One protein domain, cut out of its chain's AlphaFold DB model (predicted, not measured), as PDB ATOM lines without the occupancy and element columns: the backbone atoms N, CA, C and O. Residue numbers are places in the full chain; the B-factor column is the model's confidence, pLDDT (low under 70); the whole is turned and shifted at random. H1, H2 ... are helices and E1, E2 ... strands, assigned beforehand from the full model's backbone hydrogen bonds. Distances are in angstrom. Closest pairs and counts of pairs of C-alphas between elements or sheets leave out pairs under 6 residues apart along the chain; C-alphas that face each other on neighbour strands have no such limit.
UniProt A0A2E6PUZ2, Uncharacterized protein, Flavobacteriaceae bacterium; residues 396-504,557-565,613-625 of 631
ATOM      1  N   ALA A 396     -50.061  10.825  19.291       92.12
ATOM      2  CA  ALA A 396     -49.796  11.248  20.662       92.12
ATOM      3  C   ALA A 396     -48.939  10.207  21.397       92.12
ATOM      4  O   ALA A 396     -47.939  10.572  22.007       92.12
ATOM      5  N   LEU A 397     -49.258   8.917  21.241       91.38
ATOM      6  CA  LEU A 397     -48.484   7.811  21.819       91.38
ATOM      7  C   LEU A 397     -47.039   7.763  21.290       91.38
ATOM      8  O   LEU A 397     -46.097   7.540  22.055       91.38
ATOM      9  N   LEU A 398     -46.846   8.006  19.988       91.38
ATOM     10  CA  LEU A 398     -45.515   8.119  19.385       91.38
ATOM     11  C   LEU A 398     -44.754   9.331  19.923       91.38
ATOM     12  O   LEU A 398     -43.567   9.217  20.224       91.38
ATOM     13  N   ARG A 399     -45.425  10.477  20.085       89.06
ATOM     14  CA  ARG A 399     -44.817  11.704  20.618       89.06
ATOM     15  C   ARG A 399     -44.360  11.533  22.064       89.06
ATOM     16  O   ARG A 399     -43.240  11.910  22.378       89.06
ATOM     17  N   GLU A 400     -45.175  10.908  22.912       84.62
ATOM     18  CA  GLU A 400     -44.802  10.569  24.297       84.62
ATOM     19  C   GLU A 400     -43.600   9.614  24.373       84.62
ATOM     20  O   GLU A 400     -42.897   9.573  25.379       84.62
ATOM     21  N   SER A 401     -43.351   8.859  23.300       81.62
ATOM     22  CA  SER A 401     -42.239   7.914  23.194       81.62
ATOM     23  C   SER A 401     -41.049   8.452  22.385       81.62
ATOM     24  O   SER A 401     -40.173   7.664  22.037       81.62
ATOM     25  N   ASN A 402     -41.013   9.751  22.052       84.88
ATOM     26  CA  ASN A 402     -39.989  10.369  21.192       84.88
ATOM     27  C   ASN A 402     -39.803   9.660  19.834       84.88
ATOM     28  O   ASN A 402     -38.700   9.568  19.305       84.88
ATOM     29  N   ARG A 403     -40.892   9.147  19.249       89.56
ATOM     30  CA  ARG A 403     -40.911   8.461  17.940       89.56
ATOM     31  C   ARG A 403     -41.480   9.328  16.818       89.56
ATOM     32  O   ARG A 403     -41.933   8.806  15.800       89.56
ATOM     33  N   VAL A 404     -41.499  10.641  17.023       90.88
ATOM     34  CA  VAL A 404     -41.901  11.631  16.022       90.88
ATOM     35  C   VAL A 404     -40.674  12.452  15.651       90.88
ATOM     36  O   VAL A 404     -40.133  13.161  16.496       90.88
ATOM     37  N   LYS A 405     -40.248  12.340  14.396       90.50
ATOM     38  CA  LYS A 405     -39.172  13.122  13.794       90.50
ATOM     39  C   LYS A 405     -39.802  14.237  12.967       90.50
ATOM     40  O   LYS A 405     -40.418  13.980  11.936       90.50
ATOM     41  N   ASP A 406     -39.683  15.461  13.461       90.19
ATOM     42  CA  ASP A 406     -40.134  16.670  12.775       90.19
ATOM     43  C   ASP A 406     -38.941  17.282  12.033       90.19
ATOM     44  O   ASP A 406     -37.954  17.672  12.658       90.19
ATOM     45  N   ASN A 407     -39.020  17.345  10.703       87.06
ATOM     46  CA  ASN A 407     -37.959  17.919   9.873       87.06
ATOM     47  C   ASN A 407     -38.076  19.445   9.716       87.06
ATOM     48  O   ASN A 407     -37.276  20.041   8.998       87.06
ATOM     49  N   LEU A 408     -39.036  20.099  10.384       86.38
ATOM     50  CA  LEU A 408     -39.213  21.556  10.402       86.38
ATOM     51  C   LEU A 408     -39.384  22.183   9.004       86.38
ATOM     52  O   LEU A 408     -38.992  23.323   8.764       86.38
ATOM     53  N   GLY A 409     -39.961  21.428   8.070       81.25
ATOM     54  CA  GLY A 409     -40.126  21.797   6.663       81.25
ATOM     55  C   GLY A 409     -38.847  21.644   5.837       81.25
ATOM     56  O   GLY A 409     -38.839  21.980   4.654       81.25
ATOM     57  N   GLY A 410     -37.772  21.152   6.456       83.81
ATOM     58  CA  GLY A 410     -36.496  20.861   5.830       83.81
ATOM     59  C   GLY A 410     -36.528  19.607   4.963       83.81
ATOM     60  O   GLY A 410     -37.501  18.850   4.921       83.81
ATOM     61  N   VAL A 411     -35.427  19.402   4.255       85.06
ATOM     62  CA  VAL A 411     -35.269  18.329   3.282       85.06
ATOM     63  C   VAL A 411     -35.136  16.964   3.972       85.06
ATOM     64  O   VAL A 411     -34.292  16.790   4.852       85.06
ATOM     65  N   LEU A 412     -35.936  15.976   3.558       86.06
ATOM     66  CA  LEU A 412     -35.763  14.582   3.976       86.06
ATOM     67  C   LEU A 412     -34.708  13.888   3.101       86.06
ATOM     68  O   LEU A 412     -35.004  13.458   1.990       86.06
ATOM     69  N   ASN A 413     -33.492  13.731   3.628       85.00
ATOM     70  CA  ASN A 413     -32.419  12.994   2.955       85.00
ATOM     71  C   ASN A 413     -32.691  11.471   2.962       85.00
ATOM     72  O   ASN A 413     -33.064  10.901   3.995       85.00
ATOM     73  N   LEU A 414     -32.473  10.808   1.820       83.69
ATOM     74  CA  LEU A 414     -32.679   9.366   1.656       83.69
ATOM     75  C   LEU A 414     -31.739   8.519   2.526       83.69
ATOM     76  O   LEU A 414     -32.172   7.500   3.052       83.69
ATOM     77  N   GLU A 415     -30.488   8.931   2.723       82.62
ATOM     78  CA  GLU A 415     -29.537   8.234   3.595       82.62
ATOM     79  C   GLU A 415     -29.995   8.275   5.055       82.62
ATOM     80  O   GLU A 415     -29.987   7.253   5.741       82.62
ATOM     81  N   SER A 416     -30.488   9.433   5.514       84.56
ATOM     82  CA  SER A 416     -31.076   9.546   6.854       84.56
ATOM     83  C   SER A 416     -32.326   8.678   6.985       84.56
ATOM     84  O   SER A 416     -32.493   8.005   8.000       84.56
ATOM     85  N   LEU A 417     -33.171   8.638   5.951       88.00
ATOM     86  CA  LEU A 417     -34.341   7.766   5.923       88.00
ATOM     87  C   LEU A 417     -33.953   6.278   5.959       88.00
ATOM     88  O   LEU A 417     -34.572   5.500   6.677       88.00
ATOM     89  N   MET A 418     -32.927   5.867   5.211       88.69
ATOM     90  CA  MET A 418     -32.423   4.491   5.213       88.69
ATOM     91  C   MET A 418     -31.849   4.100   6.576       88.69
ATOM     92  O   MET A 418     -32.112   2.991   7.041       88.69
ATOM     93  N   ALA A 419     -31.132   5.009   7.244       86.31
ATOM     94  CA  ALA A 419     -30.668   4.800   8.613       86.31
ATOM     95  C   ALA A 419     -31.848   4.611   9.584       86.31
ATOM     96  O   ALA A 419     -31.866   3.648  10.350       86.31
ATOM     97  N   ASP A 420     -32.879   5.457   9.495       89.19
ATOM     98  CA  ASP A 420     -34.093   5.327  10.309       89.19
ATOM     99  C   ASP A 420     -34.803   3.973  10.062       89.19
ATOM    100  O   ASP A 420     -35.213   3.292  11.006       89.19
ATOM    101  N   ILE A 421     -34.911   3.533   8.798       91.00
ATOM    102  CA  ILE A 421     -35.494   2.228   8.427       91.00
ATOM    103  C   ILE A 421     -34.642   1.069   8.961       91.00
ATOM    104  O   ILE A 421     -35.194   0.066   9.418       91.00
ATOM    105  N   TYR A 422     -33.314   1.196   8.954       88.81
ATOM    106  CA  TYR A 422     -32.420   0.201   9.544       88.81
ATOM    107  C   TYR A 422     -32.669   0.043  11.048       88.81
ATOM    108  O   TYR A 422     -32.865  -1.079  11.520       88.81
ATOM    109  N   TYR A 423     -32.748   1.143  11.801       85.25
ATOM    110  CA  TYR A 423     -33.065   1.081  13.230       85.25
ATOM    111  C   TYR A 423     -34.456   0.495  13.487       85.25
ATOM    112  O   TYR A 423     -34.615  -0.351  14.368       85.25
ATOM    113  N   LEU A 424     -35.454   0.855  12.674       88.12
ATOM    114  CA  LEU A 424     -36.787   0.252  12.741       88.12
ATOM    115  C   LEU A 424     -36.754  -1.261  12.525       88.12
ATOM    116  O   LEU A 424     -37.361  -1.999  13.302       88.12
ATOM    117  N   LYS A 425     -36.034  -1.727  11.499       87.62
ATOM    118  CA  LYS A 425     -35.839  -3.154  11.233       87.62
ATOM    119  C   LYS A 425     -35.229  -3.843  12.452       87.62
ATOM    120  O   LYS A 425     -35.811  -4.799  12.953       87.62
ATOM    121  N   ARG A 426     -34.120  -3.323  12.990       83.75
ATOM    122  CA  ARG A 426     -33.444  -3.899  14.167       83.75
ATOM    123  C   ARG A 426     -34.354  -3.958  15.397       83.75
ATOM    124  O   ARG A 426     -34.386  -4.980  16.076       83.75
ATOM    125  N   ASN A 427     -35.145  -2.914  15.640       81.88
ATOM    126  CA  ASN A 427     -36.106  -2.877  16.748       81.88
ATOM    127  C   ASN A 427     -37.235  -3.911  16.593       81.88
ATOM    128  O   ASN A 427     -37.774  -4.401  17.589       81.88
ATOM    129  N   ARG A 428     -37.618  -4.251  15.357       84.75
ATOM    130  CA  ARG A 428     -38.609  -5.303  15.084       84.75
ATOM    131  C   ARG A 428     -38.003  -6.706  15.177       84.75
ATOM    132  O   ARG A 428     -38.652  -7.603  15.702       84.75
ATOM    133  N   GLU A 429     -36.752  -6.880  14.753       83.50
ATOM    134  CA  GLU A 429     -36.051  -8.174  14.791       83.50
ATOM    135  C   GLU A 429     -35.650  -8.633  16.198       83.50
ATOM    136  O   GLU A 429     -35.338  -9.804  16.418       83.50
ATOM    137  N   GLN A 430     -35.673  -7.729  17.175       73.31
ATOM    138  CA  GLN A 430     -35.208  -8.012  18.529       73.31
ATOM    139  C   GLN A 430     -35.995  -9.128  19.250       73.31
ATOM    140  O   GLN A 430     -35.453  -9.778  20.141       73.31
ATOM    141  N   ASP A 431     -37.243  -9.392  18.849       67.94
ATOM    142  CA  ASP A 431     -38.042 -10.496  19.404       67.94
ATOM    143  C   ASP A 431     -37.715 -11.864  18.764       67.94
ATOM    144  O   ASP A 431     -38.352 -12.866  19.088       67.94
ATOM    145  N   GLY A 432     -36.708 -11.928  17.882       68.31
ATOM    146  CA  GLY A 432     -36.237 -13.153  17.224       68.31
ATOM    147  C   GLY A 432     -36.840 -13.409  15.839       68.31
ATOM    148  O   GLY A 432     -36.516 -14.416  15.210       68.31
ATOM    149  N   SER A 433     -37.692 -12.509  15.349       71.25
ATOM    150  CA  SER A 433     -38.266 -12.558  14.000       71.25
ATOM    151  C   SER A 433     -37.330 -11.899  12.985       71.25
ATOM    152  O   SER A 433     -36.681 -10.910  13.297       71.25
ATOM    153  N   SER A 434     -37.272 -12.395  11.749       80.19
ATOM    154  CA  SER A 434     -36.580 -11.703  10.653       80.19
ATOM    155  C   SER A 434     -37.535 -10.744   9.944       80.19
ATOM    156  O   SER A 434     -38.625 -11.170   9.550       80.19
ATOM    157  N   VAL A 435     -37.129  -9.493   9.716       85.06
ATOM    158  CA  VAL A 435     -37.967  -8.503   9.022       85.06
ATOM    159  C   VAL A 435     -37.366  -8.172   7.664       85.06
ATOM    160  O   VAL A 435     -36.335  -7.511   7.562       85.06
ATOM    161  N   SER A 436     -38.034  -8.626   6.605       88.38
ATOM    162  CA  SER A 436     -37.630  -8.363   5.220       88.38
ATOM    163  C   SER A 436     -38.325  -7.149   4.607       88.38
ATOM    164  O   SER A 436     -37.802  -6.586   3.649       88.38
ATOM    165  N   VAL A 437     -39.484  -6.743   5.135       91.50
ATOM    166  CA  VAL A 437     -40.290  -5.634   4.605       91.50
ATOM    167  C   VAL A 437     -40.707  -4.698   5.736       91.50
ATOM    168  O   VAL A 437     -41.206  -5.143   6.770       91.50
ATOM    169  N   VAL A 438     -40.530  -3.395   5.532       93.44
ATOM    170  CA  VAL A 438     -41.021  -2.339   6.420       93.44
ATOM    171  C   VAL A 438     -42.145  -1.590   5.717       93.44
ATOM    172  O   VAL A 438     -41.961  -1.070   4.620       93.44
ATOM    173  N   ASP A 439     -43.308  -1.519   6.359       94.12
ATOM    174  CA  ASP A 439     -44.456  -0.783   5.835       94.12
ATOM    175  C   ASP A 439     -44.391   0.700   6.198       94.12
ATOM    176  O   ASP A 439     -44.079   1.069   7.334       94.12
ATOM    177  N   CYS A 440     -44.785   1.540   5.248       94.56
ATOM    178  CA  CYS A 440     -44.980   2.967   5.428       94.56
ATOM    179  C   CYS A 440     -46.329   3.381   4.831       94.56
ATOM    180  O   CYS A 440     -46.590   3.111   3.661       94.56
ATOM    181  N   MET A 441     -47.188   4.041   5.611       92.94
ATOM    182  CA  MET A 441     -48.405   4.680   5.100       92.94
ATOM    183  C   MET A 441     -48.187   6.175   4.887       92.94
ATOM    184  O   MET A 441     -47.578   6.848   5.716       92.94
ATOM    185  N   THR A 442     -48.720   6.705   3.792       92.25
ATOM    186  CA  THR A 442     -48.657   8.134   3.477       92.25
ATOM    187  C   THR A 442     -49.844   8.573   2.609       92.25
ATOM    188  O   THR A 442     -50.736   7.778   2.302       92.25
ATOM    189  N   ASP A 443     -49.884   9.849   2.239       89.38
ATOM    190  CA  ASP A 443     -50.818  10.382   1.252       89.38
ATOM    191  C   ASP A 443     -50.350  10.088  -0.186       89.38
ATOM    192  O   ASP A 443     -49.180   9.813  -0.468       89.38
ATOM    193  N   ARG A 444     -51.278  10.164  -1.137       87.12
ATOM    194  CA  ARG A 444     -51.035   9.866  -2.548       87.12
ATOM    195  C   ARG A 444     -50.020  10.806  -3.202       87.12
ATOM    196  O   ARG A 444     -49.344  10.391  -4.146       87.12
ATOM    197  N   PHE A 445     -49.917  12.059  -2.768       84.50
ATOM    198  CA  PHE A 445     -48.987  13.020  -3.361       84.50
ATOM    199  C   PHE A 445     -47.554  12.698  -2.942       84.50
ATOM    200  O   PHE A 445     -46.683  12.577  -3.804       84.50
ATOM    201  N   THR A 446     -47.335  12.455  -1.651       86.88
ATOM    202  CA  THR A 446     -46.048  11.993  -1.117       86.88
ATOM    203  C   THR A 446     -45.647  10.648  -1.715       86.88
ATOM    204  O   THR A 446     -44.497  10.475  -2.110       86.88
ATOM    205  N   TYR A 447     -46.590   9.715  -1.873       89.56
ATOM    206  CA  TYR A 447     -46.353   8.428  -2.532       89.56
ATOM    207  C   TYR A 447     -45.806   8.573  -3.965       89.56
ATOM    208  O   TYR A 447     -44.824   7.919  -4.322       89.56
ATOM    209  N   ASN A 448     -46.405   9.445  -4.786       86.69
ATOM    210  CA  ASN A 448     -45.936   9.677  -6.159       86.69
ATOM    211  C   ASN A 448     -44.583  10.395  -6.194       86.69
ATOM    212  O   ASN A 448     -43.727  10.060  -7.009       86.69
ATOM    213  N   LEU A 449     -44.370  11.355  -5.294       83.50
ATOM    214  CA  LEU A 449     -43.097  12.062  -5.196       83.50
ATOM    215  C   LEU A 449     -41.967  11.113  -4.770       83.50
ATOM    216  O   LEU A 449     -40.861  11.177  -5.303       83.50
ATOM    217  N   PHE A 450     -42.257  10.163  -3.880       87.81
ATOM    218  CA  PHE A 450     -41.302   9.128  -3.498       87.81
ATOM    219  C   PHE A 450     -40.944   8.210  -4.667       87.81
ATOM    220  O   PHE A 450     -39.774   7.878  -4.846       87.81
ATOM    221  N   TYR A 451     -41.924   7.843  -5.497       87.50
ATOM    222  CA  TYR A 451     -41.673   7.087  -6.724       87.50
ATOM    223  C   TYR A 451     -40.662   7.799  -7.638       87.50
ATOM    224  O   TYR A 451     -39.670   7.190  -8.043       87.50
ATOM    225  N   GLU A 452     -40.877   9.087  -7.921       86.06
ATOM    226  CA  GLU A 452     -39.980   9.876  -8.775       86.06
ATOM    227  C   GLU A 452     -38.560   9.930  -8.206       86.06
ATOM    228  O   GLU A 452     -37.576   9.738  -8.925       86.06
ATOM    229  N   LYS A 453     -38.440  10.153  -6.897       85.81
ATOM    230  CA  LYS A 453     -37.139  10.319  -6.256       85.81
ATOM    231  C   LYS A 453     -36.388   8.990  -6.083       85.81
ATOM    232  O   LYS A 453     -35.181   8.951  -6.313       85.81
ATOM    233  N   MET A 454     -37.071   7.879  -5.795       86.25
ATOM    234  CA  MET A 454     -36.443   6.547  -5.787       86.25
ATOM    235  C   MET A 454     -35.990   6.104  -7.178       86.25
ATOM    236  O   MET A 454     -34.939   5.479  -7.319       86.25
ATOM    237  N   ALA A 455     -36.746   6.449  -8.222       85.06
ATOM    238  CA  ALA A 455     -36.331   6.217  -9.602       85.06
ATOM    239  C   ALA A 455     -35.006   6.934  -9.924       85.06
ATOM    240  O   ALA A 455     -34.109   6.327 -10.516       85.06
ATOM    241  N   LEU A 456     -34.850   8.188  -9.485       85.06
ATOM    242  CA  LEU A 456     -33.593   8.934  -9.614       85.06
ATOM    243  C   LEU A 456     -32.460   8.307  -8.794       85.06
ATOM    244  O   LEU A 456     -31.349   8.173  -9.308       85.06
ATOM    245  N   TYR A 457     -32.742   7.872  -7.564       84.69
ATOM    246  CA  TYR A 457     -31.769   7.192  -6.709       84.69
ATOM    247  C   TYR A 457     -31.186   5.940  -7.373       84.69
ATOM    248  O   TYR A 457     -29.967   5.826  -7.507       84.69
ATOM    249  N   TYR A 458     -32.034   5.022  -7.851       86.12
ATOM    250  CA  TYR A 458     -31.539   3.791  -8.473       86.12
ATOM    251  C   TYR A 458     -30.768   4.056  -9.763       86.12
ATOM    252  O   TYR A 458     -29.775   3.377 -10.036       86.12
ATOM    253  N   LYS A 459     -31.195   5.056 -10.541       84.94
ATOM    254  CA  LYS A 459     -30.475   5.467 -11.743       84.94
ATOM    255  C   LYS A 459     -29.087   6.010 -11.405       84.94
ATOM    256  O   LYS A 459     -28.122   5.606 -12.043       84.94
ATOM    257  N   SER A 460     -28.992   6.885 -10.404       84.19
ATOM    258  CA  SER A 460     -27.727   7.489  -9.977       84.19
ATOM    259  C   SER A 460     -26.767   6.445  -9.400       84.19
ATOM    260  O   SER A 460     -25.636   6.315  -9.860       84.19
ATOM    261  N   LYS A 461     -27.234   5.637  -8.440       81.88
ATOM    262  CA  LYS A 461     -26.372   4.724  -7.681       81.88
ATOM    263  C   LYS A 461     -26.003   3.448  -8.429       81.88
ATOM    264  O   LYS A 461     -24.883   2.963  -8.307       81.88
ATOM    265  N   TYR A 462     -26.940   2.886  -9.191       81.62
ATOM    266  CA  TYR A 462     -26.764   1.576  -9.824       81.62
ATOM    267  C   TYR A 462     -26.658   1.645 -11.353       81.62
ATOM    268  O   TYR A 462     -26.454   0.609 -11.987       81.62
ATOM    269  N   GLY A 463     -26.818   2.825 -11.963       79.81
ATOM    270  CA  GLY A 463     -26.825   2.973 -13.423       79.81
ATOM    271  C   GLY A 463     -27.968   2.208 -14.101       79.81
ATOM    272  O   GLY A 463     -27.861   1.832 -15.266       79.81
ATOM    273  N   ILE A 464     -29.040   1.903 -13.361       72.62
ATOM    274  CA  ILE A 464     -30.142   1.074 -13.847       72.62
ATOM    275  C   ILE A 464     -31.182   1.966 -14.531       72.62
ATOM    276  O   ILE A 464     -31.864   2.748 -13.877       72.62
ATOM    277  N   ASP A 465     -31.361   1.782 -15.842       66.81
ATOM    278  CA  ASP A 465     -32.459   2.395 -16.610       66.81
ATOM    279  C   ASP A 465     -33.757   1.554 -16.579       66.81
ATOM    280  O   ASP A 465     -34.819   2.014 -17.001       66.81
ATOM    281  N   SER A 466     -33.696   0.309 -16.083       62.09
ATOM    282  CA  SER A 466     -34.845  -0.605 -15.987       62.09
ATOM    283  C   SER A 466     -35.389  -0.698 -14.558       62.09
ATOM    284  O   SER A 466     -34.841  -1.388 -13.699       62.09
ATOM    285  N   PHE A 467     -36.521  -0.037 -14.316       64.31
ATOM    286  CA  PHE A 467     -37.173   0.055 -13.003       64.31
ATOM    287  C   PHE A 467     -37.594  -1.298 -12.398       64.31
ATOM    288  O   PHE A 467     -37.731  -1.416 -11.187       64.31
ATOM    289  N   THR A 468     -37.762  -2.353 -13.196       65.94
ATOM    290  CA  THR A 468     -38.346  -3.624 -12.727       65.94
ATOM    291  C   THR A 468     -37.440  -4.461 -11.826       65.94
ATOM    292  O   THR A 468     -37.926  -5.407 -11.212       65.94
ATOM    293  N   ARG A 469     -36.134  -4.170 -11.757       70.81
ATOM    294  CA  ARG A 469     -35.206  -4.961 -10.931       70.81
ATOM    295  C   ARG A 469     -35.279  -4.597  -9.444       70.81
ATOM    296  O   ARG A 469     -35.166  -5.489  -8.613       70.81
ATOM    297  N   ASN A 470     -35.490  -3.316  -9.132       80.94
ATOM    298  CA  ASN A 470     -35.326  -2.778  -7.775       80.94
ATOM    299  C   ASN A 470     -36.617  -2.165  -7.201       80.94
ATOM    300  O   ASN A 470     -36.642  -1.764  -6.041       80.94
ATOM    301  N   MET A 471     -37.694  -2.085  -7.991       87.38
ATOM    302  CA  MET A 471     -39.005  -1.644  -7.510       87.38
ATOM    303  C   MET A 471     -40.149  -2.445  -8.140       87.38
ATOM    304  O   MET A 471     -40.098  -2.835  -9.308       87.38
ATOM    305  N   GLN A 472     -41.212  -2.655  -7.366       89.44
ATOM    306  CA  GLN A 472     -42.481  -3.216  -7.828       89.44
ATOM    307  C   GLN A 472     -43.577  -2.182  -7.604       89.44
ATOM    308  O   GLN A 472     -43.935  -1.868  -6.472       89.44
ATOM    309  N   LEU A 473     -44.111  -1.634  -8.689       89.69
ATOM    310  CA  LEU A 473     -45.054  -0.520  -8.628       89.69
ATOM    311  C   LEU A 473     -46.500  -0.999  -8.680       89.69
ATOM    312  O   LEU A 473     -46.783  -2.047  -9.266       89.69
ATOM    313  N   ASN A 474     -47.408  -0.189  -8.128       87.56
ATOM    314  CA  ASN A 474     -48.862  -0.365  -8.227       87.56
ATOM    315  C   ASN A 474     -49.344  -1.768  -7.822       87.56
ATOM    316  O   ASN A 474     -50.275  -2.321  -8.413       87.56
ATOM    317  N   GLN A 475     -48.694  -2.355  -6.822       91.94
ATOM    318  CA  GLN A 475     -49.118  -3.609  -6.230       91.94
ATOM    319  C   GLN A 475     -50.429  -3.398  -5.472       91.94
ATOM    320  O   GLN A 475     -50.712  -2.321  -4.943       91.94
ATOM    321  N   GLN A 476     -51.269  -4.430  -5.455       91.06
ATOM    322  CA  GLN A 476     -52.613  -4.340  -4.895       91.06
ATOM    323  C   GLN A 476     -52.876  -5.520  -3.980       91.06
ATOM    324  O   GLN A 476     -52.751  -6.673  -4.389       91.06
ATOM    325  N   ILE A 477     -53.330  -5.226  -2.767       88.44
ATOM    326  CA  ILE A 477     -53.871  -6.237  -1.867       88.44
ATOM    327  C   ILE A 477     -55.361  -6.359  -2.175       88.44
ATOM    328  O   ILE A 477     -56.140  -5.433  -1.923       88.44
ATOM    329  N   LYS A 478     -55.755  -7.497  -2.758       86.94
ATOM    330  CA  LYS A 478     -57.141  -7.774  -3.153       86.94
ATOM    331  C   LYS A 478     -57.716  -8.948  -2.382       86.94
ATOM    332  O   LYS A 478     -57.040  -9.946  -2.166       86.94
ATOM    333  N   HIS A 479     -58.999  -8.856  -2.058       81.38
ATOM    334  CA  HIS A 479     -59.764  -9.987  -1.544       81.38
ATOM    335  C   HIS A 479     -61.206  -9.929  -2.050       81.38
ATOM    336  O   HIS A 479     -61.918  -8.943  -1.824       81.38
ATOM    337  N   ASP A 480     -61.643 -10.991  -2.728       76.50
ATOM    338  CA  ASP A 480     -62.952 -11.091  -3.389       76.50
ATOM    339  C   ASP A 480     -63.246  -9.915  -4.338       76.50
ATOM    340  O   ASP A 480     -64.284  -9.261  -4.245       76.50
ATOM    341  N   GLY A 481     -62.290  -9.573  -5.207       77.56
ATOM    342  CA  GLY A 481     -62.451  -8.507  -6.206       77.56
ATOM    343  C   GLY A 481     -62.434  -7.072  -5.660       77.56
ATOM    344  O   GLY A 481     -62.418  -6.136  -6.455       77.56
ATOM    345  N   LEU A 482     -62.381  -6.874  -4.336       79.75
ATOM    346  CA  LEU A 482     -62.166  -5.559  -3.729       79.75
ATOM    347  C   LEU A 482     -60.678  -5.303  -3.506       79.75
ATOM    348  O   LEU A 482     -59.967  -6.160  -2.981       79.75
ATOM    349  N   ILE A 483     -60.238  -4.102  -3.875       85.81
ATOM    350  CA  ILE A 483     -58.904  -3.588  -3.565       85.81
ATOM    351  C   ILE A 483     -58.968  -2.977  -2.167       85.81
ATOM    352  O   ILE A 483     -59.741  -2.048  -1.944       85.81
ATOM    353  N   LEU A 484     -58.182  -3.515  -1.236       85.19
ATOM    354  CA  LEU A 484     -58.093  -2.999   0.131       85.19
ATOM    355  C   LEU A 484     -56.971  -1.975   0.261       85.19
ATOM    356  O   LEU A 484     -57.179  -0.928   0.865       85.19
ATOM    357  N   PHE A 485     -55.819  -2.257  -0.347       90.81
ATOM    358  CA  PHE A 485     -54.656  -1.379  -0.322       90.81
ATOM    359  C   PHE A 485     -53.949  -1.365  -1.673       90.81
ATOM    360  O   PHE A 485     -53.889  -2.387  -2.362       90.81
ATOM    361  N   ASN A 486     -53.389  -0.207  -2.018       91.94
ATOM    362  CA  ASN A 486     -52.445  -0.041  -3.117       91.94
ATOM    363  C   ASN A 486     -51.084   0.316  -2.523       91.94
ATOM    364  O   ASN A 486     -51.021   1.086  -1.561       91.94
ATOM    365  N   TYR A 487     -50.018  -0.243  -3.086       94.31
ATOM    366  CA  TYR A 487     -48.668   0.016  -2.614       94.31
ATOM    367  C   TYR A 487     -47.615  -0.110  -3.713       94.31
ATOM    368  O   TYR A 487     -47.853  -0.684  -4.774       94.31
ATOM    369  N   SER A 488     -46.436   0.436  -3.442       94.12
ATOM    370  CA  SER A 488     -45.209   0.160  -4.188       94.12
ATOM    371  C   SER A 488     -44.168  -0.413  -3.247       94.12
ATOM    372  O   SER A 488     -44.096  -0.020  -2.086       94.12
ATOM    373  N   LEU A 489     -43.359  -1.321  -3.763       93.19
ATOM    374  CA  LEU A 489     -42.264  -1.945  -3.047       93.19
ATOM    375  C   LEU A 489     -40.941  -1.427  -3.614       93.19
ATOM    376  O   LEU A 489     -40.746  -1.460  -4.830       93.19
ATOM    377  N   TYR A 490     -40.048  -0.973  -2.746       92.00
ATOM    378  CA  TYR A 490     -38.724  -0.470  -3.103       92.00
ATOM    379  C   TYR A 490     -37.659  -1.287  -2.382       92.00
ATOM    380  O   TYR A 490     -37.729  -1.457  -1.167       92.00
ATOM    381  N   ASP A 491     -36.680  -1.801  -3.114       90.81
ATOM    382  CA  ASP A 491     -35.577  -2.561  -2.533       90.81
ATOM    383  C   ASP A 491     -34.511  -1.625  -1.945       90.81
ATOM    384  O   ASP A 491     -34.037  -0.722  -2.640       90.81
ATOM    385  N   LEU A 492     -34.114  -1.825  -0.687       89.81
ATOM    386  CA  LEU A 492     -33.080  -1.028  -0.014       89.81
ATOM    387  C   LEU A 492     -31.904  -1.939   0.384       89.81
ATOM    388  O   LEU A 492     -31.810  -2.354   1.547       89.81
ATOM    389  N   PRO A 493     -30.995  -2.278  -0.555       84.31
ATOM    390  CA  PRO A 493     -29.888  -3.201  -0.300       84.31
ATOM    391  C   PRO A 493     -28.985  -2.784   0.861       84.31
ATOM    392  O   PRO A 493     -28.507  -3.640   1.599       84.31
ATOM    393  N   GLU A 494     -28.793  -1.481   1.066       83.62
ATOM    394  CA  GLU A 494     -27.951  -0.923   2.132       83.62
ATOM    395  C   GLU A 494     -28.516  -1.198   3.530       83.62
ATOM    396  O   GLU A 494     -27.772  -1.298   4.501       83.62
ATOM    397  N   VAL A 495     -29.838  -1.350   3.624       85.88
ATOM    398  CA  VAL A 495     -30.558  -1.685   4.860       85.88
ATOM    399  C   VAL A 495     -30.793  -3.201   4.968       85.88
ATOM    400  O   VAL A 495     -31.057  -3.746   6.048       85.88
ATOM    401  N   GLY A 496     -30.710  -3.910   3.839       87.50
ATOM    402  CA  GLY A 496     -31.067  -5.319   3.720       87.50
ATOM    403  C   GLY A 496     -32.556  -5.566   3.975       87.50
ATOM    404  O   GLY A 496     -32.903  -6.552   4.626       87.50
ATOM    405  N   ALA A 497     -33.423  -4.642   3.558       90.69
ATOM    406  CA  ALA A 497     -34.877  -4.761   3.651       90.69
ATOM    407  C   ALA A 497     -35.555  -4.043   2.480       90.69
ATOM    408  O   ALA A 497     -34.942  -3.249   1.773       90.69
ATOM    409  N   GLN A 498     -36.839  -4.312   2.295       92.62
ATOM    410  CA  GLN A 498     -37.677  -3.646   1.311       92.62
ATOM    411  C   GLN A 498     -38.616  -2.668   2.014       92.62
ATOM    412  O   GLN A 498     -39.115  -2.937   3.106       92.62
ATOM    413  N   LEU A 499     -38.880  -1.531   1.383       93.75
ATOM    414  CA  LEU A 499     -39.845  -0.548   1.847       93.75
ATOM    415  C   LEU A 499     -41.146  -0.704   1.060       93.75
ATOM    416  O   LEU A 499     -41.172  -0.488  -0.153       93.75
ATOM    417  N   ALA A 500     -42.230  -1.046   1.751       94.50
ATOM    418  CA  ALA A 500     -43.570  -1.076   1.186       94.50
ATOM    419  C   ALA A 500     -44.285   0.246   1.489       94.50
ATOM    420  O   ALA A 500     -44.691   0.506   2.620       94.50
ATOM    421  N   MET A 501     -44.442   1.093   0.473       94.00
ATOM    422  CA  MET A 501     -45.169   2.351   0.591       94.00
ATOM    423  C   MET A 501     -46.621   2.192   0.180       94.00
ATOM    424  O   MET A 501     -46.920   1.959  -0.989       94.00
ATOM    425  N   PHE A 502     -47.511   2.387   1.138       94.44
ATOM    426  CA  PHE A 502     -48.954   2.375   0.985       94.44
ATOM    427  C   PHE A 502     -49.486   3.805   0.924       94.44
ATOM    428  O   PHE A 502     -48.991   4.690   1.623       94.44
ATOM    429  N   HIS A 503     -50.548   4.011   0.150       91.62
ATOM    430  CA  HIS A 503     -51.326   5.244   0.213       91.62
ATOM    431  C   HIS A 503     -52.805   4.941   0.477       91.62
ATOM    432  O   HIS A 503     -53.350   3.963  -0.045       91.62
ATOM    433  N   ASP A 504     -53.461   5.780   1.281       88.19
ATOM    434  CA  ASP A 504     -54.892   5.671   1.585       88.19
ATOM    435  C   ASP A 504     -55.570   7.047   1.447       88.19
ATOM    436  O   ASP A 504     -55.031   8.034   1.958       88.19
ATOM    437  N   ALA A 557     -46.511  13.451   5.838       90.06
ATOM    438  CA  ALA A 557     -46.160  12.489   6.870       90.06
ATOM    439  C   ALA A 557     -45.858  11.103   6.281       90.06
ATOM    440  O   ALA A 557     -46.555  10.628   5.379       90.06
ATOM    441  N   LEU A 558     -44.845  10.440   6.837       93.06
ATOM    442  CA  LEU A 558     -44.530   9.031   6.617       93.06
ATOM    443  C   LEU A 558     -44.786   8.268   7.918       93.06
ATOM    444  O   LEU A 558     -44.121   8.502   8.929       93.06
ATOM    445  N   TRP A 559     -45.752   7.355   7.886       94.50
ATOM    446  CA  TRP A 559     -46.170   6.562   9.038       94.50
ATOM    447  C   TRP A 559     -45.598   5.151   8.944       94.50
ATOM    448  O   TRP A 559     -46.172   4.281   8.286       94.50
ATOM    449  N   PHE A 560     -44.484   4.907   9.626       95.06
ATOM    450  CA  PHE A 560     -43.911   3.573   9.776       95.06
ATOM    451  C   PHE A 560     -44.565   2.889  10.966       95.06
ATOM    452  O   PHE A 560     -44.108   3.027  12.099       95.06
ATOM    453  N   ILE A 561     -45.663   2.181  10.716       92.50
ATOM    454  CA  ILE A 561     -46.431   1.498  11.757       92.50
ATOM    455  C   ILE A 561     -46.216  -0.006  11.635       92.50
ATOM    456  O   ILE A 561     -46.317  -0.572  10.548       92.50
ATOM    457  N   ASP A 562     -45.905  -0.656  12.753       90.94
ATOM    458  CA  ASP A 562     -45.983  -2.108  12.875       90.94
ATOM    459  C   ASP A 562     -47.418  -2.507  13.250       90.94
ATOM    460  O   ASP A 562     -47.871  -2.346  14.387       90.94
ATOM    461  N   TRP A 563     -48.162  -3.022  12.274       88.69
ATOM    462  CA  TRP A 563     -49.577  -3.358  12.445       88.69
ATOM    463  C   TRP A 563     -49.824  -4.549  13.371       88.69
ATOM    464  O   TRP A 563     -50.950  -4.710  13.838       88.69
ATOM    465  N   SER A 564     -48.798  -5.348  13.681       86.25
ATOM    466  CA  SER A 564     -48.898  -6.409  14.691       86.25
ATOM    467  C   SER A 564     -48.954  -5.855  16.125       86.25
ATOM    468  O   SER A 564     -49.502  -6.488  17.033       86.25
ATOM    469  N   ASP A 565     -48.433  -4.639  16.313       88.56
ATOM    470  CA  ASP A 565     -48.240  -3.997  17.610       88.56
ATOM    471  C   ASP A 565     -49.321  -2.950  17.943       88.56
ATOM    472  O   ASP A 565     -49.523  -2.592  19.106       88.56
ATOM    473  N   VAL A 613     -44.879  -1.881  21.627       86.12
ATOM    474  CA  VAL A 613     -43.458  -1.509  21.479       86.12
ATOM    475  C   VAL A 613     -43.294  -0.279  20.567       86.12
ATOM    476  O   VAL A 613     -43.031  -0.418  19.372       86.12
ATOM    477  N   PRO A 614     -43.346   0.958  21.105       86.19
ATOM    478  CA  PRO A 614     -43.268   2.187  20.308       86.19
ATOM    479  C   PRO A 614     -42.012   2.304  19.437       86.19
ATOM    480  O   PRO A 614     -42.070   2.878  18.357       86.19
ATOM    481  N   ALA A 615     -40.887   1.716  19.858       83.62
ATOM    482  CA  ALA A 615     -39.628   1.736  19.110       83.62
ATOM    483  C   ALA A 615     -39.690   1.015  17.744       83.62
ATOM    484  O   ALA A 615     -38.845   1.259  16.885       83.62
ATOM    485  N   ARG A 616     -40.700   0.162  17.511       87.50
ATOM    486  CA  ARG A 616     -40.968  -0.482  16.207       87.50
ATOM    487  C   ARG A 616     -41.666   0.424  15.199       87.50
ATOM    488  O   ARG A 616     -41.915   0.012  14.058       87.50
ATOM    489  N   HIS A 617     -41.990   1.637  15.632       92.31
ATOM    490  CA  HIS A 617     -42.732   2.622  14.875       92.31
ATOM    491  C   HIS A 617     -41.939   3.918  14.767       92.31
ATOM    492  O   HIS A 617     -41.069   4.218  15.592       92.31
ATOM    493  N   LEU A 618     -42.255   4.692  13.740       93.69
ATOM    494  CA  LEU A 618     -41.697   6.017  13.515       93.69
ATOM    495  C   LEU A 618     -42.705   6.847  12.726       93.69
ATOM    496  O   LEU A 618     -43.308   6.369  11.767       93.69
ATOM    497  N   LEU A 619     -42.861   8.101  13.124       94.38
ATOM    498  CA  LEU A 619     -43.519   9.118  12.322       94.38
ATOM    499  C   LEU A 619     -42.464  10.125  11.885       94.38
ATOM    500  O   LEU A 619     -41.834  10.742  12.738       94.38
ATOM    501  N   ILE A 620     -42.302  10.305  10.578       93.06
ATOM    502  CA  ILE A 620     -41.543  11.428  10.022       93.06
ATOM    503  C   ILE A 620     -42.556  12.425   9.479       93.06
ATOM    504  O   ILE A 620     -43.391  12.058   8.651       93.06
ATOM    505  N   GLU A 621     -42.513  13.664   9.951       91.44
ATOM    506  CA  GLU A 621     -43.458  14.708   9.561       91.44
ATOM    507  C   GLU A 621     -42.768  16.011   9.179       91.44
ATOM    508  O   GLU A 621     -41.598  16.226   9.496       91.44
ATOM    509  N   ASN A 622     -43.527  16.870   8.491       87.94
ATOM    510  CA  ASN A 622     -43.129  18.233   8.166       87.94
ATOM    511  C   ASN A 622     -41.786  18.284   7.430       87.94
ATOM    512  O   ASN A 622     -40.781  18.773   7.940       87.94
ATOM    513  N   PHE A 623     -41.774  17.731   6.222       88.06
ATOM    514  CA  PHE A 623     -40.583  17.640   5.393       88.06
ATOM    515  C   PHE A 623     -40.875  18.084   3.967       88.06
ATOM    516  O   PHE A 623     -41.963  17.863   3.424       88.06
ATOM    517  N   ASP A 624     -39.858  18.648   3.330       81.81
ATOM    518  CA  ASP A 624     -39.803  18.658   1.882       81.81
ATOM    519  C   ASP A 624     -39.172  17.357   1.395       81.81
ATOM    520  O   ASP A 624     -38.144  16.909   1.908       81.81
ATOM    521  N   LEU A 625     -39.807  16.720   0.417       68.81
ATOM    522  CA  LEU A 625     -39.277  15.489  -0.151       68.81
ATOM    523  C   LEU A 625     -38.368  15.867  -1.314       68.81
ATOM    524  O   LEU A 625     -38.714  15.722  -2.488       68.81
TER     525      LEU A 625
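Overview. This is residues 396 to 504, 557 to 565 and 613 to 625 of the 631 residues of an uncharacterized protein of Flavobacteriaceae bacterium (UniProt A0A2E6PUZ2). A strongly twisted sheet of four strands, E2, E5, E4 and E3, forms a wall with the long helices H2 and H3 packed over it. A smaller three-strand sheet, E1, E7 and E6, sits beside its E2 edge, and the far end of the hairpin E3 and E4, round residues 479 to 482, reaches out as an arm. The printed part has 131 residues, with three named helices and seven named strands in the order H1 E1 H2 E2 H3 E3 E4 E5 E6 E7. Both sheets are mixed, and the class is mixed, helices and strands. The whole is compact, with a radius of gyration of the C-alphas of 14.9 A and spans of 43 by 41 by 30 A.

Along the chain. Begin with the larger sheet: E2 is residues 437 to 442, E5 497 to 503, 19.6 A long, E4 482 to 492, 29.7 A, and E3 471 to 479, 23.2 A. Find C-alpha 482 at (-62.166, -5.559, -3.729), where E4 begins. H3 takes residues 444 to 462, 26.7 A, and H2 residues 414 to 429, 22.2 A. In the smaller sheet E1 is 404 to 406, E7 618 to 621 and E6 557 to 560. H1, residues 396 to 400, begins at C-alpha 396, (-49.796, 11.248, 20.662).

Arrangement. E2 and E5 are parallel, with N 440 and O 500 2.8 A apart. E5 and E4 are antiparallel, with N 499 and O 490 at 2.8 A, and E4 and E3 too, with N 472 and O 489 at 2.8 A; E3 bends by 56 degrees at residue 474. E3, E4 and E5 form a meander, each strand the antiparallel neighbour of the one before. E2, H3 and E3 are a split strand-helix-strand unit, two strands of one sheet that are not neighbours, with a helix between them along the chain and E5 and E4 between them in the sheet, and its crossover is right-handed. H2 and H3 on one face of this sheet make two layers, helices over strands. H3, 9.7 A over the sheet, runs along the strands, at 25 degrees to E4 on the local plane; its Arg 444 and His 503 of E5 have C-alphas 5.4 A apart. H2, at a height of 9.1 A, runs only just slantwise, at 58 degrees to E2 on the local plane, and the C-alphas of Lys 425 and Val 438 are 7.1 A apart. Look next at E2 and E6, whose closest C-alphas, Cys 440 and Phe 560, are 4.5 A apart. E7 and E6 are antiparallel, with N 558 and O 620 at 2.8 A, and E1 and E7 parallel, with N 405 and O 619 at 2.8 A. H1 only grazes this sheet. In H1, H2 and H3 every O i to N i+4 pair is within hydrogen-bond range.

Size, cuts and confidence. The two farthest C-alphas, Glu 400 and Asp 465, are 43.5 A apart. Residues 505 to 556 and 566 to 612 are not printed; the gaps are 12.3 A from C-alpha 504 to 557 and 6.6 A from 565 to 613. Of the links printed whole, none is long. Confidence is under 70 at residues 431 to 432, 465 to 468 and 625.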